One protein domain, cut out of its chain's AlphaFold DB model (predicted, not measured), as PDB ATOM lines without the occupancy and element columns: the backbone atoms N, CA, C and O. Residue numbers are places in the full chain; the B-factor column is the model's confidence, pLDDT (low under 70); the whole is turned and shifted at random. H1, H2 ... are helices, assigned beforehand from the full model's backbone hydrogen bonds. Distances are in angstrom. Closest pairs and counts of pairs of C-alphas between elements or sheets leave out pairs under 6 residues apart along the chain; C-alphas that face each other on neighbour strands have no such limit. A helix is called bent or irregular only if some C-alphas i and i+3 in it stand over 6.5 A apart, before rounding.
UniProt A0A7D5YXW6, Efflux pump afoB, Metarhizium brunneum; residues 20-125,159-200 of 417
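This is residues 20 to 125 and 159 to 200 of the 417 residues of the protein "Efflux pump afoB" of Metarhizium brunneum (UniProt A0A7D5YXW6). The long helix H6 slants between a hairpin of H2 and H3 and the long helix H5, meeting H2 and H5 over short stretches. Residues 20 to 25 of H1 stick out at one end, 112 to 125 and 189 to 200 at the other. The printed part has 148 residues with six named helices, H1 to H6, and no named strand; it is all helix, loose, with a radius of gyration of the C-alphas of 20.2 A, spanning 66 by 35 by 32 A.

Find C-alpha 20 at (-59.340, 19.766, 47.614), where H1 begins, running to 27. Then come H2, 30 to 48, 27.2 A; H3, 53 to 79, 37.2 A, irregular, with C-alphas 75 and 78 9.3 A apart; H4, 84 to 87; H5, 90 to 125, 51.2 A; and H6, 159 to 196, 53.3 A, ending at C-alpha 196, (-23.008, -29.084, 36.565).

H1 and H2 meet only through their link. H2 and H3 touch as a hairpin, a shallow tilt of 26 degrees, opposite ways; their closest C-alphas, Ser 39 and Gly 62, are 4.7 A apart. H4 is close to but not clearly touching H3, closest C-alphas Lys 74 and Leu 84, 7.2 A. Residues 44 to 48 of H2 touch H6, closest C-alphas Glu 48 and Ala 179, 5.0 A. Residues 96 to 104 of H5 touch H6, a tilt of 36 degrees, only just steep; the closest C-alphas, Val 100 and Ser 173, are 6.6 A apart. Every O i to N i+4 pair is within hydrogen-bond range in H1 and H5, against 13 of 15 in H2, 21 of 23 in H3 and 32 of 34 in H6; H4 is too short for one.

Residues 126 to 158 are not printed; C-alphas 125 and 159 are 51.2 A apart across the cut. The links printed whole are tight. Mean pLDDT of the printed part is 75.4, with 49 residues under 70, among them 186 to 200.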
ATOM      1  N   ALA A  20     -60.355  20.797  47.399       65.81
ATOM      2  CA  ALA A  20     -59.340  19.766  47.614       65.81
ATOM      3  C   ALA A  20     -58.452  19.545  46.380       65.81
ATOM      4  O   ALA A  20     -57.232  19.471  46.502       65.81
ATOM      5  N   PHE A  21     -59.030  19.491  45.178       66.25
ATOM      6  CA  PHE A  21     -58.258  19.313  43.946       66.25
ATOM      7  C   PHE A  21     -57.364  20.521  43.639       66.25
ATOM      8  O   PHE A  21     -56.246  20.355  43.153       66.25
ATOM      9  N   THR A  22     -57.823  21.730  43.972       63.97
ATOM     10  CA  THR A  22     -57.034  22.959  43.815       63.97
ATOM     11  C   THR A  22     -55.880  23.001  44.817       63.97
ATOM     12  O   THR A  22     -54.749  23.264  44.420       63.97
ATOM     13  N   ILE A  23     -56.125  22.627  46.079       68.12
ATOM     14  CA  ILE A  23     -55.102  22.511  47.133       68.12
ATOM     15  C   ILE A  23     -54.051  21.450  46.770       68.12
ATOM     16  O   ILE A  23     -52.854  21.680  46.928       68.12
ATOM     17  N   ILE A  24     -54.474  20.299  46.236       68.56
ATOM     18  CA  ILE A  24     -53.561  19.229  45.813       68.56
ATOM     19  C   ILE A  24     -52.728  19.671  44.608       68.56
ATOM     20  O   ILE A  24     -51.518  19.470  44.605       68.56
ATOM     21  N   ARG A  25     -53.333  20.310  43.597       64.44
ATOM     22  CA  ARG A  25     -52.599  20.778  42.408       64.44
ATOM     23  C   ARG A  25     -51.587  21.879  42.736       64.44
ATOM     24  O   ARG A  25     -50.576  21.974  42.049       64.44
ATOM     25  N   HIS A  26     -51.858  22.697  43.754       66.31
ATOM     26  CA  HIS A  26     -50.958  23.772  44.176       66.31
ATOM     27  C   HIS A  26     -49.804  23.294  45.066       66.31
ATOM     28  O   HIS A  26     -48.736  23.896  45.028       66.31
ATOM     29  N   ASN A  27     -50.004  22.224  45.844       65.56
ATOM     30  CA  ASN A  27     -49.019  21.740  46.820       65.56
ATOM     31  C   ASN A  27     -48.253  20.484  46.373       65.56
ATOM     32  O   ASN A  27     -47.229  20.154  46.965       65.56
ATOM     33  N   PHE A  28     -48.741  19.756  45.366       69.62
ATOM     34  CA  PHE A  28     -48.113  18.531  44.876       69.62
ATOM     35  C   PHE A  28     -47.374  18.792  43.558       69.62
ATOM     36  O   PHE A  28     -47.995  19.155  42.557       69.62
ATOM     37  N   ASP A  29     -46.059  18.549  43.525       73.81
ATOM     38  CA  ASP A  29     -45.235  18.655  42.309       73.81
ATOM     39  C   ASP A  29     -45.488  17.465  41.360       73.81
ATOM     40  O   ASP A  29     -44.649  16.588  41.144       73.81
ATOM     41  N   LEU A  30     -46.692  17.440  40.777       81.81
ATOM     42  CA  LEU A  30     -47.100  16.559  39.678       81.81
ATOM     43  C   LEU A  30     -46.060  16.494  38.546       81.81
ATOM     44  O   LEU A  30     -45.765  15.391  38.079       81.81
ATOM     45  N   PRO A  31     -45.502  17.625  38.076       82.62
ATOM     46  CA  PRO A  31     -44.506  17.576  37.020       82.62
ATOM     47  C   PRO A  31     -43.164  16.978  37.475       82.62
ATOM     48  O   PRO A  31     -42.556  16.260  36.684       82.62
ATOM     49  N   GLY A  32     -42.721  17.173  38.722       82.12
ATOM     50  CA  GLY A  32     -41.582  16.432  39.291       82.12
ATOM     51  C   GLY A  32     -41.840  14.921  39.351       82.12
ATOM     52  O   GLY A  32     -41.042  14.121  38.848       82.12
ATOM     53  N   PHE A  33     -43.014  14.521  39.847       85.00
ATOM     54  CA  PHE A  33     -43.449  13.120  39.881       85.00
ATOM     55  C   PHE A  33     -43.489  12.475  38.483       85.00
ATOM     56  O   PHE A  33     -43.085  11.321  38.315       85.00
ATOM     57  N   GLY A  34     -43.912  13.236  37.469       87.94
ATOM     58  CA  GLY A  34     -43.984  12.799  36.075       87.94
ATOM     59  C   GLY A  34     -42.637  12.414  35.456       87.94
ATOM     60  O   GLY A  34     -42.614  11.558  34.578       87.94
ATOM     61  N   PHE A  35     -41.517  12.975  35.925       88.25
ATOM     62  CA  PHE A  35     -40.174  12.569  35.482       88.25
ATOM     63  C   PHE A  35     -39.542  11.517  36.400       88.25
ATOM     64  O   PHE A  35     -38.808  10.643  35.933       88.25
ATOM     65  N   PHE A  36     -39.859  11.562  37.694       88.38
ATOM     66  CA  PHE A  36     -39.312  10.641  38.683       88.38
ATOM     67  C   PHE A  36     -39.830   9.208  38.533       88.38
ATOM     68  O   PHE A  36     -39.038   8.264  38.487       88.38
ATOM     69  N   ALA A  37     -41.152   9.029  38.442       88.62
ATOM     70  CA  ALA A  37     -41.746   7.696  38.404       88.62
ATOM     71  C   ALA A  37     -41.286   6.879  37.176       88.62
ATOM     72  O   ALA A  37     -40.877   5.730  37.363       88.62
ATOM     73  N   PRO A  38     -41.236   7.433  35.944       89.38
ATOM     74  CA  PRO A  38     -40.700   6.712  34.788       89.38
ATOM     75  C   PRO A  38     -39.212   6.364  34.914       89.38
ATOM     76  O   PRO A  38     -38.803   5.280  34.498       89.38
ATOM     77  N   SER A  39     -38.404   7.239  35.519       88.50
ATOM     78  CA  SER A  39     -36.986   6.957  35.778       88.50
ATOM     79  C   SER A  39     -36.811   5.777  36.747       88.50
ATOM     80  O   SER A  39     -36.058   4.844  36.468       88.50
ATOM     81  N   ALA A  40     -37.582   5.745  37.839       86.38
ATOM     82  CA  ALA A  40     -37.567   4.630  38.786       86.38
ATOM     83  C   ALA A  40     -38.052   3.313  38.149       86.38
ATOM     84  O   ALA A  40     -37.431   2.267  38.343       86.38
ATOM     85  N   ILE A  41     -39.129   3.353  37.356       89.31
ATOM     86  CA  ILE A  41     -39.679   2.171  36.673       89.31
ATOM     87  C   ILE A  41     -38.680   1.615  35.651       89.31
ATOM     88  O   ILE A  41     -38.434   0.412  35.629       89.31
ATOM     89  N   THR A  42     -38.073   2.473  34.827       88.00
ATOM     90  CA  THR A  42     -37.083   2.044  33.822       88.00
ATOM     91  C   THR A  42     -35.816   1.480  34.459       88.00
ATOM     92  O   THR A  42     -35.307   0.471  33.972       88.00
ATOM     93  N   ALA A  43     -35.356   2.040  35.582       85.06
ATOM     94  CA  ALA A  43     -34.244   1.481  36.351       85.06
ATOM     95  C   ALA A  43     -34.571   0.090  36.928       85.06
ATOM     96  O   ALA A  43     -33.750  -0.823  36.831       85.06
ATOM     97  N   LEU A  44     -35.774  -0.104  37.480       84.88
ATOM     98  CA  LEU A  44     -36.211  -1.408  37.998       84.88
ATOM     99  C   LEU A  44     -36.382  -2.448  36.879       84.88
ATOM    100  O   LEU A  44     -35.938  -3.584  37.034       84.88
ATOM    101  N   LEU A  45     -36.944  -2.056  35.731       86.00
ATOM    102  CA  LEU A  45     -37.065  -2.926  34.554       86.00
ATOM    103  C   LEU A  45     -35.697  -3.302  33.976       86.00
ATOM    104  O   LEU A  45     -35.485  -4.453  33.598       86.00
ATOM    105  N   ALA A  46     -34.750  -2.360  33.938       85.94
ATOM    106  CA  ALA A  46     -33.387  -2.638  33.493       85.94
ATOM    107  C   ALA A  46     -32.716  -3.711  34.360       85.94
ATOM    108  O   ALA A  46     -31.981  -4.547  33.841       85.94
ATOM    109  N   LEU A  47     -32.992  -3.700  35.667       78.62
ATOM    110  CA  LEU A  47     -32.450  -4.669  36.611       78.62
ATOM    111  C   LEU A  47     -33.082  -6.053  36.496       78.62
ATOM    112  O   LEU A  47     -32.438  -6.998  36.929       78.62
ATOM    113  N   GLU A  48     -34.293  -6.190  35.951       78.75
ATOM    114  CA  GLU A  48     -35.003  -7.470  35.801       78.75
ATOM    115  C   GLU A  48     -34.683  -8.184  34.473       78.75
ATOM    116  O   GLU A  48     -34.701  -9.415  34.393       78.75
ATOM    117  N   TYR A  49     -34.347  -7.430  33.422       78.06
ATOM    118  CA  TYR A  49     -33.968  -7.996  32.126       78.06
ATOM    119  C   TYR A  49     -32.493  -8.444  32.097       78.06
ATOM    120  O   TYR A  49     -31.585  -7.736  32.516       78.06
ATOM    121  N   GLY A  50     -32.243  -9.653  31.577       64.19
ATOM    122  CA  GLY A  50     -30.991 -10.395  31.791       64.19
ATOM    123  C   GLY A  50     -29.966 -10.474  30.647       64.19
ATOM    124  O   GLY A  50     -29.069 -11.313  30.758       64.19
ATOM    125  N   SER A  51     -30.045  -9.679  29.561       65.88
ATOM    126  CA  SER A  51     -28.954  -9.625  28.552       65.88
ATOM    127  C   SER A  51     -29.040  -8.538  27.457       65.88
ATOM    128  O   SER A  51     -30.078  -8.344  26.827       65.88
ATOM    129  N   SER A  52     -27.855  -7.976  27.165       69.75
ATOM    130  CA  SER A  52     -27.342  -7.261  25.974       69.75
ATOM    131  C   SER A  52     -27.745  -5.802  25.710       69.75
ATOM    132  O   SER A  52     -27.144  -4.917  26.306       69.75
ATOM    133  N   ALA A  53     -28.656  -5.492  24.786       77.31
ATOM    134  CA  ALA A  53     -28.832  -4.107  24.313       77.31
ATOM    135  C   ALA A  53     -29.933  -3.339  25.065       77.31
ATOM    136  O   ALA A  53     -29.774  -2.162  25.385       77.31
ATOM    137  N   THR A  54     -31.031  -4.021  25.405       80.94
ATOM    138  CA  THR A  54     -32.197  -3.414  26.065       80.94
ATOM    139  C   THR A  54     -31.868  -2.906  27.465       80.94
ATOM    140  O   THR A  54     -32.331  -1.842  27.848       80.94
ATOM    141  N   VAL A  55     -31.019  -3.619  28.213       85.88
ATOM    142  CA  VAL A  55     -30.586  -3.193  29.555       85.88
ATOM    143  C   VAL A  55     -29.791  -1.892  29.478       85.88
ATOM    144  O   VAL A  55     -30.044  -0.973  30.249       85.88
ATOM    145  N   ILE A  56     -28.867  -1.787  28.518       84.50
ATOM    146  CA  ILE A  56     -28.056  -0.582  28.316       84.50
ATOM    147  C   ILE A  56     -28.957   0.582  27.892       84.50
ATOM    148  O   ILE A  56     -28.856   1.662  28.464       84.50
ATOM    149  N   ALA A  57     -29.889   0.361  26.961       86.69
ATOM    150  CA  ALA A  57     -30.843   1.385  26.537       86.69
ATOM    151  C   ALA A  57     -31.761   1.852  27.683       86.69
ATOM    152  O   ALA A  57     -31.979   3.053  27.840       86.69
ATOM    153  N   LEU A  58     -32.255   0.930  28.516       89.19
ATOM    154  CA  LEU A  58     -33.079   1.251  29.686       89.19
ATOM    155  C   LEU A  58     -32.279   1.963  30.783       89.19
ATOM    156  O   LEU A  58     -32.807   2.880  31.403       89.19
ATOM    157  N   LEU A  59     -31.010   1.602  31.000       87.88
ATOM    158  CA  LEU A  59     -30.128   2.306  31.937       87.88
ATOM    159  C   LEU A  59     -29.803   3.714  31.446       87.88
ATOM    160  O   LEU A  59     -29.915   4.662  32.216       87.88
ATOM    161  N   VAL A  60     -29.446   3.875  30.172       92.00
ATOM    162  CA  VAL A  60     -29.158   5.192  29.587       92.00
ATOM    163  C   VAL A  60     -30.414   6.064  29.593       92.00
ATOM    164  O   VAL A  60     -30.350   7.218  30.012       92.00
ATOM    165  N   GLY A  61     -31.573   5.514  29.217       89.38
ATOM    166  CA  GLY A  61     -32.860   6.211  29.283       89.38
ATOM    167  C   GLY A  61     -33.276   6.565  30.715       89.38
ATOM    168  O   GLY A  61     -33.715   7.686  30.974       89.38
ATOM    169  N   GLY A  62     -33.075   5.651  31.668       89.56
ATOM    170  CA  GLY A  62     -33.326   5.877  33.093       89.56
ATOM    171  C   GLY A  62     -32.423   6.962  33.681       89.56
ATOM    172  O   GLY A  62     -32.909   7.845  34.386       89.56
ATOM    173  N   VAL A  63     -31.131   6.961  33.337       92.62
ATOM    174  CA  VAL A  63     -30.161   7.985  33.762       92.62
ATOM    175  C   VAL A  63     -30.459   9.337  33.115       92.62
ATOM    176  O   VAL A  63     -30.402  10.359  33.795       92.62
ATOM    177  N   ALA A  64     -30.820   9.369  31.830       92.56
ATOM    178  CA  ALA A  64     -31.180  10.605  31.138       92.56
ATOM    179  C   ALA A  64     -32.441  11.241  31.744       92.56
ATOM    180  O   ALA A  64     -32.447  12.432  32.058       92.56
ATOM    181  N   THR A  65     -33.486  10.443  31.981       89.38
ATOM    182  CA  THR A  65     -34.723  10.913  32.629       89.38
ATOM    183  C   THR A  65     -34.495  11.322  34.085       89.38
ATOM    184  O   THR A  65     -35.031  12.345  34.511       89.38
ATOM    185  N   LEU A  66     -33.624  10.619  34.823       89.62
ATOM    186  CA  LEU A  66     -33.199  11.026  36.166       89.62
ATOM    187  C   LEU A  66     -32.430  12.353  36.142       89.62
ATOM    188  O   LEU A  66     -32.630  13.200  37.007       89.62
ATOM    189  N   GLY A  67     -31.563  12.559  35.150       91.31
ATOM    190  CA  GLY A  67     -30.821  13.805  34.965       91.31
ATOM    191  C   GLY A  67     -31.745  14.993  34.688       91.31
ATOM    192  O   GLY A  67     -31.569  16.059  35.283       91.31
ATOM    193  N   VAL A  68     -32.770  14.795  33.852       90.44
ATOM    194  CA  VAL A  68     -33.825  15.794  33.601       90.44
ATOM    195  C   VAL A  68     -34.603  16.093  34.882       90.44
ATOM    196  O   VAL A  68     -34.790  17.267  35.207       90.44
ATOM    197  N   PHE A  69     -34.983  15.060  35.641       89.94
ATOM    198  CA  PHE A  69     -35.626  15.215  36.947       89.94
ATOM    199  C   PHE A  69     -34.755  16.040  37.902       89.94
ATOM    200  O   PHE A  69     -35.195  17.079  38.376       89.94
ATOM    201  N   VAL A  70     -33.486  15.675  38.105       87.75
ATOM    202  CA  VAL A  70     -32.570  16.399  39.007       87.75
ATOM    203  C   VAL A  70     -32.332  17.843  38.550       87.75
ATOM    204  O   VAL A  70     -32.234  18.746  39.383       87.75
ATOM    205  N   CYS A  71     -32.228  18.095  37.243       88.88
ATOM    206  CA  CYS A  71     -32.081  19.450  36.708       88.88
ATOM    207  C   CYS A  71     -33.327  20.302  36.983       88.88
ATOM    208  O   CYS A  71     -33.207  21.460  37.387       88.88
ATOM    209  N   ARG A  72     -34.515  19.718  36.812       86.06
ATOM    210  CA  ARG A  72     -35.790  20.353  37.147       86.06
ATOM    211  C   ARG A  72     -35.899  20.610  38.650       86.06
ATOM    212  O   ARG A  72     -36.225  21.726  39.030       86.06
ATOM    213  N   GLU A  73     -35.550  19.637  39.483       85.50
ATOM    214  CA  GLU A  73     -35.602  19.732  40.945       85.50
ATOM    215  C   GLU A  73     -34.709  20.867  41.466       85.50
ATOM    216  O   GLU A  73     -35.111  21.662  42.314       85.50
ATOM    217  N   LYS A  74     -33.512  21.017  40.876       82.81
ATOM    218  CA  LYS A  74     -32.608  22.148  41.148       82.81
ATOM    219  C   LYS A  74     -33.216  23.501  40.782       82.81
ATOM    220  O   LYS A  74     -32.889  24.489  41.428       82.81
ATOM    221  N   ARG A  75     -34.052  23.555  39.742       82.50
ATOM    222  CA  ARG A  75     -34.751  24.777  39.312       82.50
ATOM    223  C   ARG A  75     -36.030  25.038  40.113       82.50
ATOM    224  O   ARG A  75     -36.421  26.191  40.229       82.50
ATOM    225  N   ALA A  76     -36.669  23.997  40.645       79.75
ATOM    226  CA  ALA A  76     -37.925  24.081  41.392       79.75
ATOM    227  C   ALA A  76     -37.750  24.571  42.843       79.75
ATOM    228  O   ALA A  76     -38.698  25.105  43.418       79.75
ATOM    229  N   GLY A  77     -36.551  24.438  43.426       76.94
ATOM    230  CA  GLY A  77     -36.219  25.019  44.732       76.94
ATOM    231  C   GLY A  77     -37.080  24.458  45.870       76.94
ATOM    232  O   GLY A  77     -37.048  23.258  46.133       76.94
ATOM    233  N   ASP A  78     -37.845  25.325  46.540       68.12
ATOM    234  CA  ASP A  78     -38.649  24.986  47.727       68.12
ATOM    235  C   ASP A  78     -39.967  24.256  47.414       68.12
ATOM    236  O   ASP A  78     -40.558  23.651  48.307       68.12
ATOM    237  N   ASN A  79     -40.400  24.255  46.149       69.19
ATOM    238  CA  ASN A  79     -41.566  23.495  45.678       69.19
ATOM    239  C   ASN A  79     -41.179  22.126  45.092       69.19
ATOM    240  O   ASN A  79     -42.009  21.457  44.479       69.19
ATOM    241  N   ALA A  80     -39.911  21.729  45.232       76.50
ATOM    242  CA  ALA A  80     -39.424  20.435  44.783       76.50
ATOM    243  C   ALA A  80     -40.069  19.289  45.576       76.50
ATOM    244  O   ALA A  80     -40.201  19.360  46.802       76.50
ATOM    245  N   MET A  81     -40.379  18.191  44.885       73.88
ATOM    246  CA  MET A  81     -40.804  16.937  45.513       73.88
ATOM    247  C   MET A  81     -39.733  16.409  46.484       73.88
ATOM    248  O   MET A  81     -40.056  15.797  47.503       73.88
ATOM    249  N   ILE A  82     -38.456  16.654  46.177       76.12
ATOM    250  CA  ILE A  82     -37.305  16.261  46.986       76.12
ATOM    251  C   ILE A  82     -36.310  17.434  47.063       76.12
ATOM    252  O   ILE A  82     -35.391  17.536  46.242       76.12
ATOM    253  N   PRO A  83     -36.429  18.318  48.070       76.81
ATOM    254  CA  PRO A  83     -35.533  19.457  48.209       76.81
ATOM    255  C   PRO A  83     -34.093  18.990  48.440       76.81
ATOM    256  O   PRO A  83     -33.754  18.405  49.475       76.81
ATOM    257  N   LEU A  84     -33.206  19.287  47.488       71.81
ATOM    258  CA  LEU A  84     -31.797  18.873  47.547       71.81
ATOM    259  C   LEU A  84     -31.063  19.435  48.776       71.81
ATOM    260  O   LEU A  84     -30.077  18.854  49.228       71.81
ATOM    261  N   VAL A  85     -31.566  20.535  49.341       76.00
ATOM    262  CA  VAL A  85     -31.055  21.171  50.563       76.00
ATOM    263  C   VAL A  85     -31.325  20.312  51.803       76.00
ATOM    264  O   VAL A  85     -30.461  20.195  52.670       76.00
ATOM    265  N   ILE A  86     -32.497  19.668  51.866       75.94
ATOM    266  CA  ILE A  86     -32.866  18.724  52.931       75.94
ATOM    267  C   ILE A  86     -32.031  17.464  52.779       75.94
ATOM    268  O   ILE A  86     -31.400  17.018  53.730       75.94
ATOM    269  N   ILE A  87     -31.962  16.952  51.553       76.19
ATOM    270  CA  ILE A  87     -31.147  15.797  51.234       76.19
ATOM    271  C   ILE A  87     -29.697  16.031  51.677       76.19
ATOM    272  O   ILE A  87     -29.178  15.219  52.418       76.19
ATOM    273  N   ARG A  88     -29.058  17.166  51.368       79.62
ATOM    274  CA  ARG A  88     -27.651  17.455  51.726       79.62
ATOM    275  C   ARG A  88     -27.352  17.483  53.239       79.62
ATOM    276  O   ARG A  88     -26.174  17.496  53.608       79.62
ATOM    277  N   LYS A  89     -28.361  17.457  54.119       82.62
ATOM    278  CA  LYS A  89     -28.157  17.332  55.570       82.62
ATOM    279  C   LYS A  89     -27.615  15.944  55.917       82.62
ATOM    280  O   LYS A  89     -28.172  14.920  55.526       82.62
ATOM    281  N   ARG A  90     -26.525  15.915  56.693       76.88
ATOM    282  CA  ARG A  90     -25.815  14.677  57.063       76.88
ATOM    283  C   ARG A  90     -26.735  13.669  57.749       76.88
ATOM    284  O   ARG A  90     -26.685  12.498  57.407       76.88
ATOM    285  N   GLU A  91     -27.602  14.138  58.641       81.31
ATOM    286  CA  GLU A  91     -28.572  13.326  59.390       81.31
ATOM    287  C   GLU A  91     -29.519  12.531  58.478       81.31
ATOM    288  O   GLU A  91     -29.883  11.399  58.786       81.31
ATOM    289  N   ILE A  92     -29.890  13.100  57.329       84.38
ATOM    290  CA  ILE A  92     -30.902  12.524  56.440       84.38
ATOM    291  C   ILE A  92     -30.278  11.464  55.533       84.38
ATOM    292  O   ILE A  92     -30.814  10.357  55.432       84.38
ATOM    293  N   TRP A  93     -29.109  11.734  54.940       78.50
ATOM    294  CA  TRP A  93     -28.400  10.704  54.169       78.50
ATOM    295  C   TRP A  93     -27.907   9.552  55.045       78.50
ATOM    296  O   TRP A  93     -27.978   8.405  54.606       78.50
ATOM    297  N   THR A  94     -27.434   9.803  56.272       85.25
ATOM    298  CA  THR A  94     -26.986   8.717  57.162       85.25
ATOM    299  C   THR A  94     -28.156   7.859  57.634       85.25
ATOM    300  O   THR A  94     -28.027   6.634  57.650       85.25
ATOM    301  N   ALA A  95     -29.316   8.454  57.935       80.56
ATOM    302  CA  ALA A  95     -30.534   7.707  58.247       80.56
ATOM    303  C   ALA A  95     -31.002   6.862  57.051       80.56
ATOM    304  O   ALA A  95     -31.293   5.674  57.204       80.56
ATOM    305  N   CYS A  96     -31.004   7.443  55.849       80.94
ATOM    306  CA  CYS A  96     -31.381   6.747  54.622       80.94
ATOM    307  C   CYS A  96     -30.433   5.571  54.322       80.94
ATOM    308  O   CYS A  96     -30.884   4.444  54.110       80.94
ATOM    309  N   LEU A  97     -29.118   5.794  54.417       86.44
ATOM    310  CA  LEU A  97     -28.100   4.757  54.247       86.44
ATOM    311  C   LEU A  97     -28.251   3.640  55.287       86.44
ATOM    312  O   LEU A  97     -28.208   2.459  54.942       86.44
ATOM    313  N   THR A  98     -28.480   3.999  56.550       82.62
ATOM    314  CA  THR A  98     -28.691   3.025  57.630       82.62
ATOM    315  C   THR A  98     -29.930   2.171  57.362       82.62
ATOM    316  O   THR A  98     -29.882   0.954  57.544       82.62
ATOM    317  N   MET A  99     -31.016   2.764  56.859       78.94
ATOM    318  CA  MET A  99     -32.219   2.023  56.474       78.94
ATOM    319  C   MET A  99     -31.963   1.081  55.294       78.94
ATOM    320  O   MET A  99     -32.326  -0.092  55.374       78.94
ATOM    321  N   VAL A 100     -31.275   1.533  54.241       83.94
ATOM    322  CA  VAL A 100     -30.906   0.676  53.099       83.94
ATOM    323  C   VAL A 100     -30.069  -0.520  53.561       83.94
ATOM    324  O   VAL A 100     -30.352  -1.663  53.191       83.94
ATOM    325  N   LEU A 101     -29.074  -0.283  54.418       80.38
ATOM    326  CA  LEU A 101     -28.211  -1.335  54.956       80.38
ATOM    327  C   LEU A 101     -28.984  -2.318  55.844       80.38
ATOM    328  O   LEU A 101     -28.786  -3.529  55.735       80.38
ATOM    329  N   LEU A 102     -29.900  -1.832  56.684       79.38
ATOM    330  CA  LEU A 102     -30.739  -2.684  57.527       79.38
ATOM    331  C   LEU A 102     -31.699  -3.543  56.704       79.38
ATOM    332  O   LEU A 102     -31.783  -4.748  56.945       79.38
ATOM    333  N   PHE A 103     -32.386  -2.969  55.716       76.31
ATOM    334  CA  PHE A 103     -33.280  -3.733  54.844       76.31
ATOM    335  C   PHE A 103     -32.514  -4.771  54.029       76.31
ATOM    336  O   PHE A 103     -32.931  -5.928  53.990       76.31
ATOM    337  N   THR A 104     -31.348  -4.407  53.490       81.25
ATOM    338  CA  THR A 104     -30.455  -5.349  52.794       81.25
ATOM    339  C   THR A 104     -29.981  -6.467  53.728       81.25
ATOM    340  O   THR A 104     -29.942  -7.636  53.347       81.25
ATOM    341  N   ALA A 105     -29.671  -6.157  54.989       76.12
ATOM    342  CA  ALA A 105     -29.296  -7.164  55.977       76.12
ATOM    343  C   ALA A 105     -30.470  -8.090  56.343       76.12
ATOM    344  O   ALA A 105     -30.270  -9.295  56.518       76.12
ATOM    345  N   ILE A 106     -31.696  -7.567  56.448       78.56
ATOM    346  CA  ILE A 106     -32.904  -8.354  56.738       78.56
ATOM    347  C   ILE A 106     -33.229  -9.283  55.569       78.56
ATOM    348  O   ILE A 106     -33.435 -10.479  55.793       78.56
ATOM    349  N   THR A 107     -33.223  -8.780  54.334       73.50
ATOM    350  CA  THR A 107     -33.472  -9.599  53.142       73.50
ATOM    351  C   THR A 107     -32.367 -10.628  52.939       73.50
ATOM    352  O   THR A 107     -32.668 -11.787  52.667       73.50
ATOM    353  N   CYS A 108     -31.102 -10.279  53.185       72.94
ATOM    354  CA  CYS A 108     -29.986 -11.223  53.129       72.94
ATOM    355  C   CYS A 108     -30.086 -12.304  54.221       72.94
ATOM    356  O   CYS A 108     -29.851 -13.486  53.959       72.94
ATOM    357  N   ARG A 109     -30.524 -11.953  55.440       74.50
ATOM    358  CA  ARG A 109     -30.820 -12.928  56.507       74.50
ATOM    359  C   ARG A 109     -32.020 -13.807  56.162       74.50
ATOM    360  O   ARG A 109     -31.990 -14.999  56.470       74.50
ATOM    361  N   PHE A 110     -33.049 -13.255  55.524       72.31
ATOM    362  CA  PHE A 110     -34.213 -14.006  55.056       72.31
ATOM    363  C   PHE A 110     -33.829 -14.973  53.932       72.31
ATOM    364  O   PHE A 110     -34.118 -16.159  54.043       72.31
ATOM    365  N   ALA A 111     -33.073 -14.516  52.932       69.50
ATOM    366  CA  ALA A 111     -32.519 -15.342  51.863       69.50
ATOM    367  C   ALA A 111     -31.580 -16.425  52.415       69.50
ATOM    368  O   ALA A 111     -31.689 -17.585  52.035       69.50
ATOM    369  N   SER A 112     -30.728 -16.094  53.391       74.06
ATOM    370  CA  SER A 112     -29.860 -17.058  54.080       74.06
ATOM    371  C   SER A 112     -30.662 -18.102  54.858       74.06
ATOM    372  O   SER A 112     -30.319 -19.283  54.842       74.06
ATOM    373  N   ARG A 113     -31.740 -17.695  55.539       72.19
ATOM    374  CA  ARG A 113     -32.650 -18.609  56.248       72.19
ATOM    375  C   ARG A 113     -33.446 -19.473  55.277       72.19
ATOM    376  O   ARG A 113     -33.553 -20.667  55.525       72.19
ATOM    377  N   ALA A 114     -33.927 -18.915  54.170       65.12
ATOM    378  CA  ALA A 114     -34.618 -19.639  53.111       65.12
ATOM    379  C   ALA A 114     -33.682 -20.643  52.425       65.12
ATOM    380  O   ALA A 114     -34.039 -21.806  52.291       65.12
ATOM    381  N   TYR A 115     -32.450 -20.250  52.094       72.19
ATOM    382  CA  TYR A 115     -31.425 -21.131  51.533       72.19
ATOM    383  C   TYR A 115     -31.018 -22.242  52.511       72.19
ATOM    384  O   TYR A 115     -30.927 -23.410  52.128       72.19
ATOM    385  N   ARG A 116     -30.837 -21.929  53.804       72.94
ATOM    386  CA  ARG A 116     -30.605 -22.935  54.859       72.94
ATOM    387  C   ARG A 116     -31.814 -23.853  55.045       72.94
ATOM    388  O   ARG A 116     -31.628 -25.047  55.245       72.94
ATOM    389  N   ALA A 117     -33.035 -23.332  54.938       66.00
ATOM    390  CA  ALA A 117     -34.262 -24.117  55.003       66.00
ATOM    391  C   ALA A 117     -34.413 -25.029  53.782       66.00
ATOM    392  O   ALA A 117     -34.719 -26.194  53.968       66.00
ATOM    393  N   LEU A 118     -34.121 -24.552  52.568       65.19
ATOM    394  CA  LEU A 118     -34.124 -25.319  51.316       65.19
ATOM    395  C   LEU A 118     -33.039 -26.394  51.304       65.19
ATOM    396  O   LEU A 118     -33.320 -27.544  50.993       65.19
ATOM    397  N   THR A 119     -31.810 -26.070  51.708       68.81
ATOM    398  CA  THR A 119     -30.733 -27.065  51.843       68.81
ATOM    399  C   THR A 119     -31.033 -28.067  52.955       68.81
ATOM    400  O   THR A 119     -30.783 -29.261  52.774       68.81
ATOM    401  N   ALA A 120     -31.632 -27.638  54.069       66.44
ATOM    402  CA  ALA A 120     -32.144 -28.539  55.095       66.44
ATOM    403  C   ALA A 120     -33.309 -29.387  54.572       66.44
ATOM    404  O   ALA A 120     -33.337 -30.571  54.880       66.44
ATOM    405  N   LEU A 121     -34.211 -28.847  53.746       60.19
ATOM    406  CA  LEU A 121     -35.315 -29.576  53.119       60.19
ATOM    407  C   LEU A 121     -34.782 -30.614  52.133       60.19
ATOM    408  O   LEU A 121     -35.201 -31.757  52.201       60.19
ATOM    409  N   CYS A 122     -33.806 -30.263  51.293       63.00
ATOM    410  CA  CYS A 122     -33.146 -31.167  50.351       63.00
ATOM    411  C   CYS A 122     -32.369 -32.271  51.076       63.00
ATOM    412  O   CYS A 122     -32.478 -33.443  50.713       63.00
ATOM    413  N   ARG A 123     -31.629 -31.939  52.144       62.19
ATOM    414  CA  ARG A 123     -30.968 -32.935  53.010       62.19
ATOM    415  C   ARG A 123     -31.995 -33.793  53.750       62.19
ATOM    416  O   ARG A 123     -31.779 -34.992  53.904       62.19
ATOM    417  N   ARG A 124     -33.118 -33.206  54.170       51.78
ATOM    418  CA  ARG A 124     -34.229 -33.890  54.840       51.78
ATOM    419  C   ARG A 124     -34.993 -34.783  53.878       51.78
ATOM    420  O   ARG A 124     -35.330 -35.862  54.313       51.78
ATOM    421  N   PHE A 125     -35.158 -34.429  52.603       50.72
ATOM    422  CA  PHE A 125     -35.725 -35.270  51.541       50.72
ATOM    423  C   PHE A 125     -34.798 -36.449  51.220       50.72
ATOM    424  O   PHE A 125     -35.250 -37.586  51.109       50.72
ATOM    425  N   VAL A 159     -42.172  16.290  59.235       60.53
ATOM    426  CA  VAL A 159     -42.457  14.876  59.551       60.53
ATOM    427  C   VAL A 159     -43.108  14.156  58.363       60.53
ATOM    428  O   VAL A 159     -42.745  13.022  58.046       60.53
ATOM    429  N   GLY A 160     -44.024  14.820  57.652       61.81
ATOM    430  CA  GLY A 160     -44.681  14.245  56.471       61.81
ATOM    431  C   GLY A 160     -43.711  13.970  55.315       61.81
ATOM    432  O   GLY A 160     -43.748  12.901  54.712       61.81
ATOM    433  N   MET A 161     -42.775  14.887  55.054       62.12
ATOM    434  CA  MET A 161     -41.766  14.717  53.998       62.12
ATOM    435  C   MET A 161     -40.739  13.637  54.365       62.12
ATOM    436  O   MET A 161     -40.347  12.826  53.520       62.12
ATOM    437  N   ALA A 162     -40.336  13.578  55.638       55.72
ATOM    438  CA  ALA A 162     -39.408  12.569  56.139       55.72
ATOM    439  C   ALA A 162     -40.019  11.156  56.111       55.72
ATOM    440  O   ALA A 162     -39.370  10.218  55.647       55.72
ATOM    441  N   THR A 163     -41.276  10.999  56.538       67.00
ATOM    442  CA  THR A 163     -41.970   9.699  56.514       67.00
ATOM    443  C   THR A 163     -42.242   9.224  55.087       67.00
ATOM    444  O   THR A 163     -41.986   8.059  54.787       67.00
ATOM    445  N   ALA A 164     -42.649  10.116  54.178       65.44
ATOM    446  CA  ALA A 164     -42.823   9.784  52.763       65.44
ATOM    447  C   ALA A 164     -41.506   9.331  52.111       65.44
ATOM    448  O   ALA A 164     -41.474   8.310  51.422       65.44
ATOM    449  N   THR A 165     -40.401  10.029  52.394       62.81
ATOM    450  CA  THR A 165     -39.068   9.647  51.901       62.81
ATOM    451  C   THR A 165     -38.632   8.292  52.467       62.81
ATOM    452  O   THR A 165     -38.104   7.459  51.732       62.81
ATOM    453  N   MET A 166     -38.900   8.014  53.749       62.94
ATOM    454  CA  MET A 166     -38.603   6.711  54.359       62.94
ATOM    455  C   MET A 166     -39.407   5.574  53.728       62.94
ATOM    456  O   MET A 166     -38.823   4.547  53.382       62.94
ATOM    457  N   VAL A 167     -40.716   5.753  53.536       73.88
ATOM    458  CA  VAL A 167     -41.590   4.749  52.903       73.88
ATOM    459  C   VAL A 167     -41.177   4.507  51.451       73.88
ATOM    460  O   VAL A 167     -41.133   3.358  50.995       73.88
ATOM    461  N   PHE A 168     -40.808   5.568  50.731       73.06
ATOM    462  CA  PHE A 168     -40.265   5.451  49.384       73.06
ATOM    463  C   PHE A 168     -38.968   4.631  49.372       73.06
ATOM    464  O   PHE A 168     -38.886   3.623  48.674       73.06
ATOM    465  N   CYS A 169     -37.974   4.988  50.190       69.94
ATOM    466  CA  CYS A 169     -36.710   4.251  50.251       69.94
ATOM    467  C   CYS A 169     -36.909   2.795  50.691       69.94
ATOM    468  O   CYS A 169     -36.248   1.898  50.165       69.94
ATOM    469  N   GLN A 170     -37.839   2.545  51.613       72.81
ATOM    470  CA  GLN A 170     -38.193   1.211  52.090       72.81
ATOM    471  C   GLN A 170     -38.775   0.331  50.975       72.81
ATOM    472  O   GLN A 170     -38.360  -0.817  50.810       72.81
ATOM    473  N   THR A 171     -39.718   0.858  50.195       76.81
ATOM    474  CA  THR A 171     -40.380   0.106  49.116       76.81
ATOM    475  C   THR A 171     -39.481  -0.045  47.891       76.81
ATOM    476  O   THR A 171     -39.350  -1.148  47.354       76.81
ATOM    477  N   PHE A 172     -38.781   1.023  47.503       75.94
ATOM    478  CA  PHE A 172     -37.859   1.027  46.370       75.94
ATOM    479  C   PHE A 172     -36.667   0.084  46.587       75.94
ATOM    480  O   PHE A 172     -36.337  -0.707  45.703       75.94
ATOM    481  N   SER A 173     -36.063   0.085  47.782       75.56
ATOM    482  CA  SER A 173     -34.932  -0.806  48.092       75.56
ATOM    483  C   SER A 173     -35.339  -2.282  48.079       75.56
ATOM    484  O   SER A 173     -34.571  -3.131  47.627       75.56
ATOM    485  N   GLY A 174     -36.557  -2.596  48.537       74.38
ATOM    486  CA  GLY A 174     -37.111  -3.949  48.467       74.38
ATOM    487  C   GLY A 174     -37.296  -4.427  47.025       74.38
ATOM    488  O   GLY A 174     -36.858  -5.527  46.684       74.38
ATOM    489  N   ALA A 175     -37.879  -3.585  46.167       77.50
ATOM    490  CA  ALA A 175     -38.060  -3.885  44.747       77.50
ATOM    491  C   ALA A 175     -36.716  -4.061  44.019       77.50
ATOM    492  O   ALA A 175     -36.525  -5.045  43.305       77.50
ATOM    493  N   MET A 176     -35.757  -3.164  44.266       77.81
ATOM    494  CA  MET A 176     -34.416  -3.233  43.681       77.81
ATOM    495  C   MET A 176     -33.677  -4.516  44.090       77.81
ATOM    496  O   MET A 176     -33.065  -5.174  43.250       77.81
ATOM    497  N   PHE A 177     -33.783  -4.929  45.357       76.19
ATOM    498  CA  PHE A 177     -33.176  -6.175  45.829       76.19
ATOM    499  C   PHE A 177     -33.799  -7.415  45.174       76.19
ATOM    500  O   PHE A 177     -33.073  -8.324  44.778       76.19
ATOM    501  N   ILE A 178     -35.129  -7.454  45.043       76.75
ATOM    502  CA  ILE A 178     -35.832  -8.563  44.378       76.75
ATOM    503  C   ILE A 178     -35.432  -8.642  42.902       76.75
ATOM    504  O   ILE A 178     -35.125  -9.734  42.426       76.75
ATOM    505  N   ALA A 179     -35.372  -7.509  42.199       75.88
ATOM    506  CA  ALA A 179     -34.946  -7.460  40.801       75.88
ATOM    507  C   ALA A 179     -33.514  -7.998  40.630       75.88
ATOM    508  O   ALA A 179     -33.285  -8.908  39.835       75.88
ATOM    509  N   ILE A 180     -32.568  -7.536  41.458       78.00
ATOM    510  CA  ILE A 180     -31.176  -8.019  41.442       78.00
ATOM    511  C   ILE A 180     -31.107  -9.521  41.760       78.00
ATOM    512  O   ILE A 180     -30.417 -10.271  41.066       78.00
ATOM    513  N   ALA A 181     -31.829  -9.988  42.783       73.56
ATOM    514  CA  ALA A 181     -31.846 -11.399  43.165       73.56
ATOM    515  C   ALA A 181     -32.403 -12.291  42.043       73.56
ATOM    516  O   ALA A 181     -31.817 -13.334  41.740       73.56
ATOM    517  N   ASN A 182     -33.490 -11.863  41.397       73.44
ATOM    518  CA  ASN A 182     -34.088 -12.562  40.263       73.44
ATOM    519  C   ASN A 182     -33.125 -12.620  39.074       73.44
ATOM    520  O   ASN A 182     -32.977 -13.678  38.464       73.44
ATOM    521  N   THR A 183     -32.418 -11.533  38.782       76.75
ATOM    522  CA  THR A 183     -31.461 -11.476  37.668       76.75
ATOM    523  C   THR A 183     -30.235 -12.342  37.911       76.75
ATOM    524  O   THR A 183     -29.812 -13.066  37.010       76.75
ATOM    525  N   ILE A 184     -29.715 -12.377  39.140       73.62
ATOM    526  CA  ILE A 184     -28.622 -13.285  39.513       73.62
ATOM    527  C   ILE A 184     -29.081 -14.749  39.433       73.62
ATOM    528  O   ILE A 184     -28.367 -15.601  38.901       73.62
ATOM    529  N   PHE A 185     -30.279 -15.071  39.926       71.44
ATOM    530  CA  PHE A 185     -30.803 -16.438  39.886       71.44
ATOM    531  C   PHE A 185     -31.055 -16.906  38.444       71.44
ATOM    532  O   PHE A 185     -30.571 -17.963  38.033       71.44
ATOM    533  N   ASN A 186     -31.755 -16.104  37.643       69.44
ATOM    534  CA  ASN A 186     -32.095 -16.449  36.264       69.44
ATOM    535  C   ASN A 186     -30.871 -16.436  35.337       69.44
ATOM    536  O   ASN A 186     -30.765 -17.290  34.453       69.44
ATOM    537  N   GLY A 187     -29.938 -15.503  35.551       65.75
ATOM    538  CA  GLY A 187     -28.727 -15.349  34.745       65.75
ATOM    539  C   GLY A 187     -27.630 -16.361  35.074       65.75
ATOM    540  O   GLY A 187     -26.990 -16.883  34.158       65.75
ATOM    541  N   THR A 188     -27.430 -16.680  36.356       66.50
ATOM    542  CA  THR A 188     -26.269 -17.460  36.815       66.50
ATOM    543  C   THR A 188     -26.646 -18.886  37.207       66.50
ATOM    544  O   THR A 188     -25.996 -19.831  36.765       66.50
ATOM    545  N   LEU A 189     -27.731 -19.087  37.966       66.00
ATOM    546  CA  LEU A 189     -28.085 -20.427  38.453       66.00
ATOM    547  C   LEU A 189     -28.524 -21.347  37.313       66.00
ATOM    548  O   LEU A 189     -28.118 -22.503  37.268       66.00
ATOM    549  N   LYS A 190     -29.327 -20.847  36.366       62.78
ATOM    550  CA  LYS A 190     -29.803 -21.667  35.240       62.78
ATOM    551  C   LYS A 190     -28.644 -22.142  34.352       62.78
ATOM    552  O   LYS A 190     -28.668 -23.277  33.882       62.78
ATOM    553  N   ARG A 191     -27.617 -21.302  34.172       62.88
ATOM    554  CA  ARG A 191     -26.403 -21.641  33.412       62.88
ATOM    555  C   ARG A 191     -25.506 -22.614  34.176       62.88
ATOM    556  O   ARG A 191     -25.029 -23.578  33.582       62.88
ATOM    557  N   GLU A 192     -25.338 -22.420  35.483       66.38
ATOM    558  CA  GLU A 192     -24.487 -23.299  36.290       66.38
ATOM    559  C   GLU A 192     -25.125 -24.655  36.613       66.38
ATOM    560  O   GLU A 192     -24.443 -25.678  36.600       66.38
ATOM    561  N   VAL A 193     -26.447 -24.726  36.793       68.00
ATOM    562  CA  VAL A 193     -27.164 -26.009  36.908       68.00
ATOM    563  C   VAL A 193     -27.068 -26.803  35.601       68.00
ATOM    564  O   VAL A 193     -26.844 -28.013  35.645       68.00
ATOM    565  N   ALA A 194     -27.171 -26.136  34.445       65.62
ATOM    566  CA  ALA A 194     -27.021 -26.779  33.139       65.62
ATOM    567  C   ALA A 194     -25.594 -27.308  32.894       65.62
ATOM    568  O   ALA A 194     -25.438 -28.379  32.312       65.62
ATOM    569  N   ARG A 195     -24.556 -26.606  33.376       62.72
ATOM    570  CA  ARG A 195     -23.157 -27.074  33.308       62.72
ATOM    571  C   ARG A 195     -22.835 -28.201  34.280       62.72
ATOM    572  O   ARG A 195     -22.066 -29.091  33.938       62.72
ATOM    573  N   THR A 196     -23.395 -28.161  35.485       67.25
ATOM    574  CA  THR A 196     -23.008 -29.084  36.565       67.25
ATOM    575  C   THR A 196     -23.742 -30.426  36.481       67.25
ATOM    576  O   THR A 196     -23.270 -31.420  37.031       67.25
ATOM    577  N   ILE A 197     -24.894 -30.493  35.798       61.03
ATOM    578  CA  ILE A 197     -25.717 -31.713  35.728       61.03
ATOM    579  C   ILE A 197     -26.078 -32.121  34.281       61.03
ATOM    580  O   ILE A 197     -27.259 -32.292  33.969       61.03
ATOM    581  N   PRO A 198     -25.110 -32.354  33.375       56.84
ATOM    582  CA  PRO A 198     -25.418 -32.963  32.081       56.84
ATOM    583  C   PRO A 198     -25.910 -34.419  32.238       56.84
ATOM    584  O   PRO A 198     -26.764 -34.880  31.483       56.84
ATOM    585  N   SER A 199     -25.447 -35.134  33.271       52.78
ATOM    586  CA  SER A 199     -25.694 -36.571  33.465       52.78
ATOM    587  C   SER A 199     -27.104 -36.941  33.941       52.78
ATOM    588  O   SER A 199     -27.599 -38.005  33.574       52.78
ATOM    589  N   MET A 200     -27.803 -36.090  34.708       53.72
ATOM    590  CA  MET A 200     -29.191 -36.393  35.107       53.72
ATOM    591  C   MET A 200     -30.198 -36.123  33.986       53.72
ATOM    592  O   MET A 200     -31.199 -36.829  33.891       53.72
TER     593      MET A 200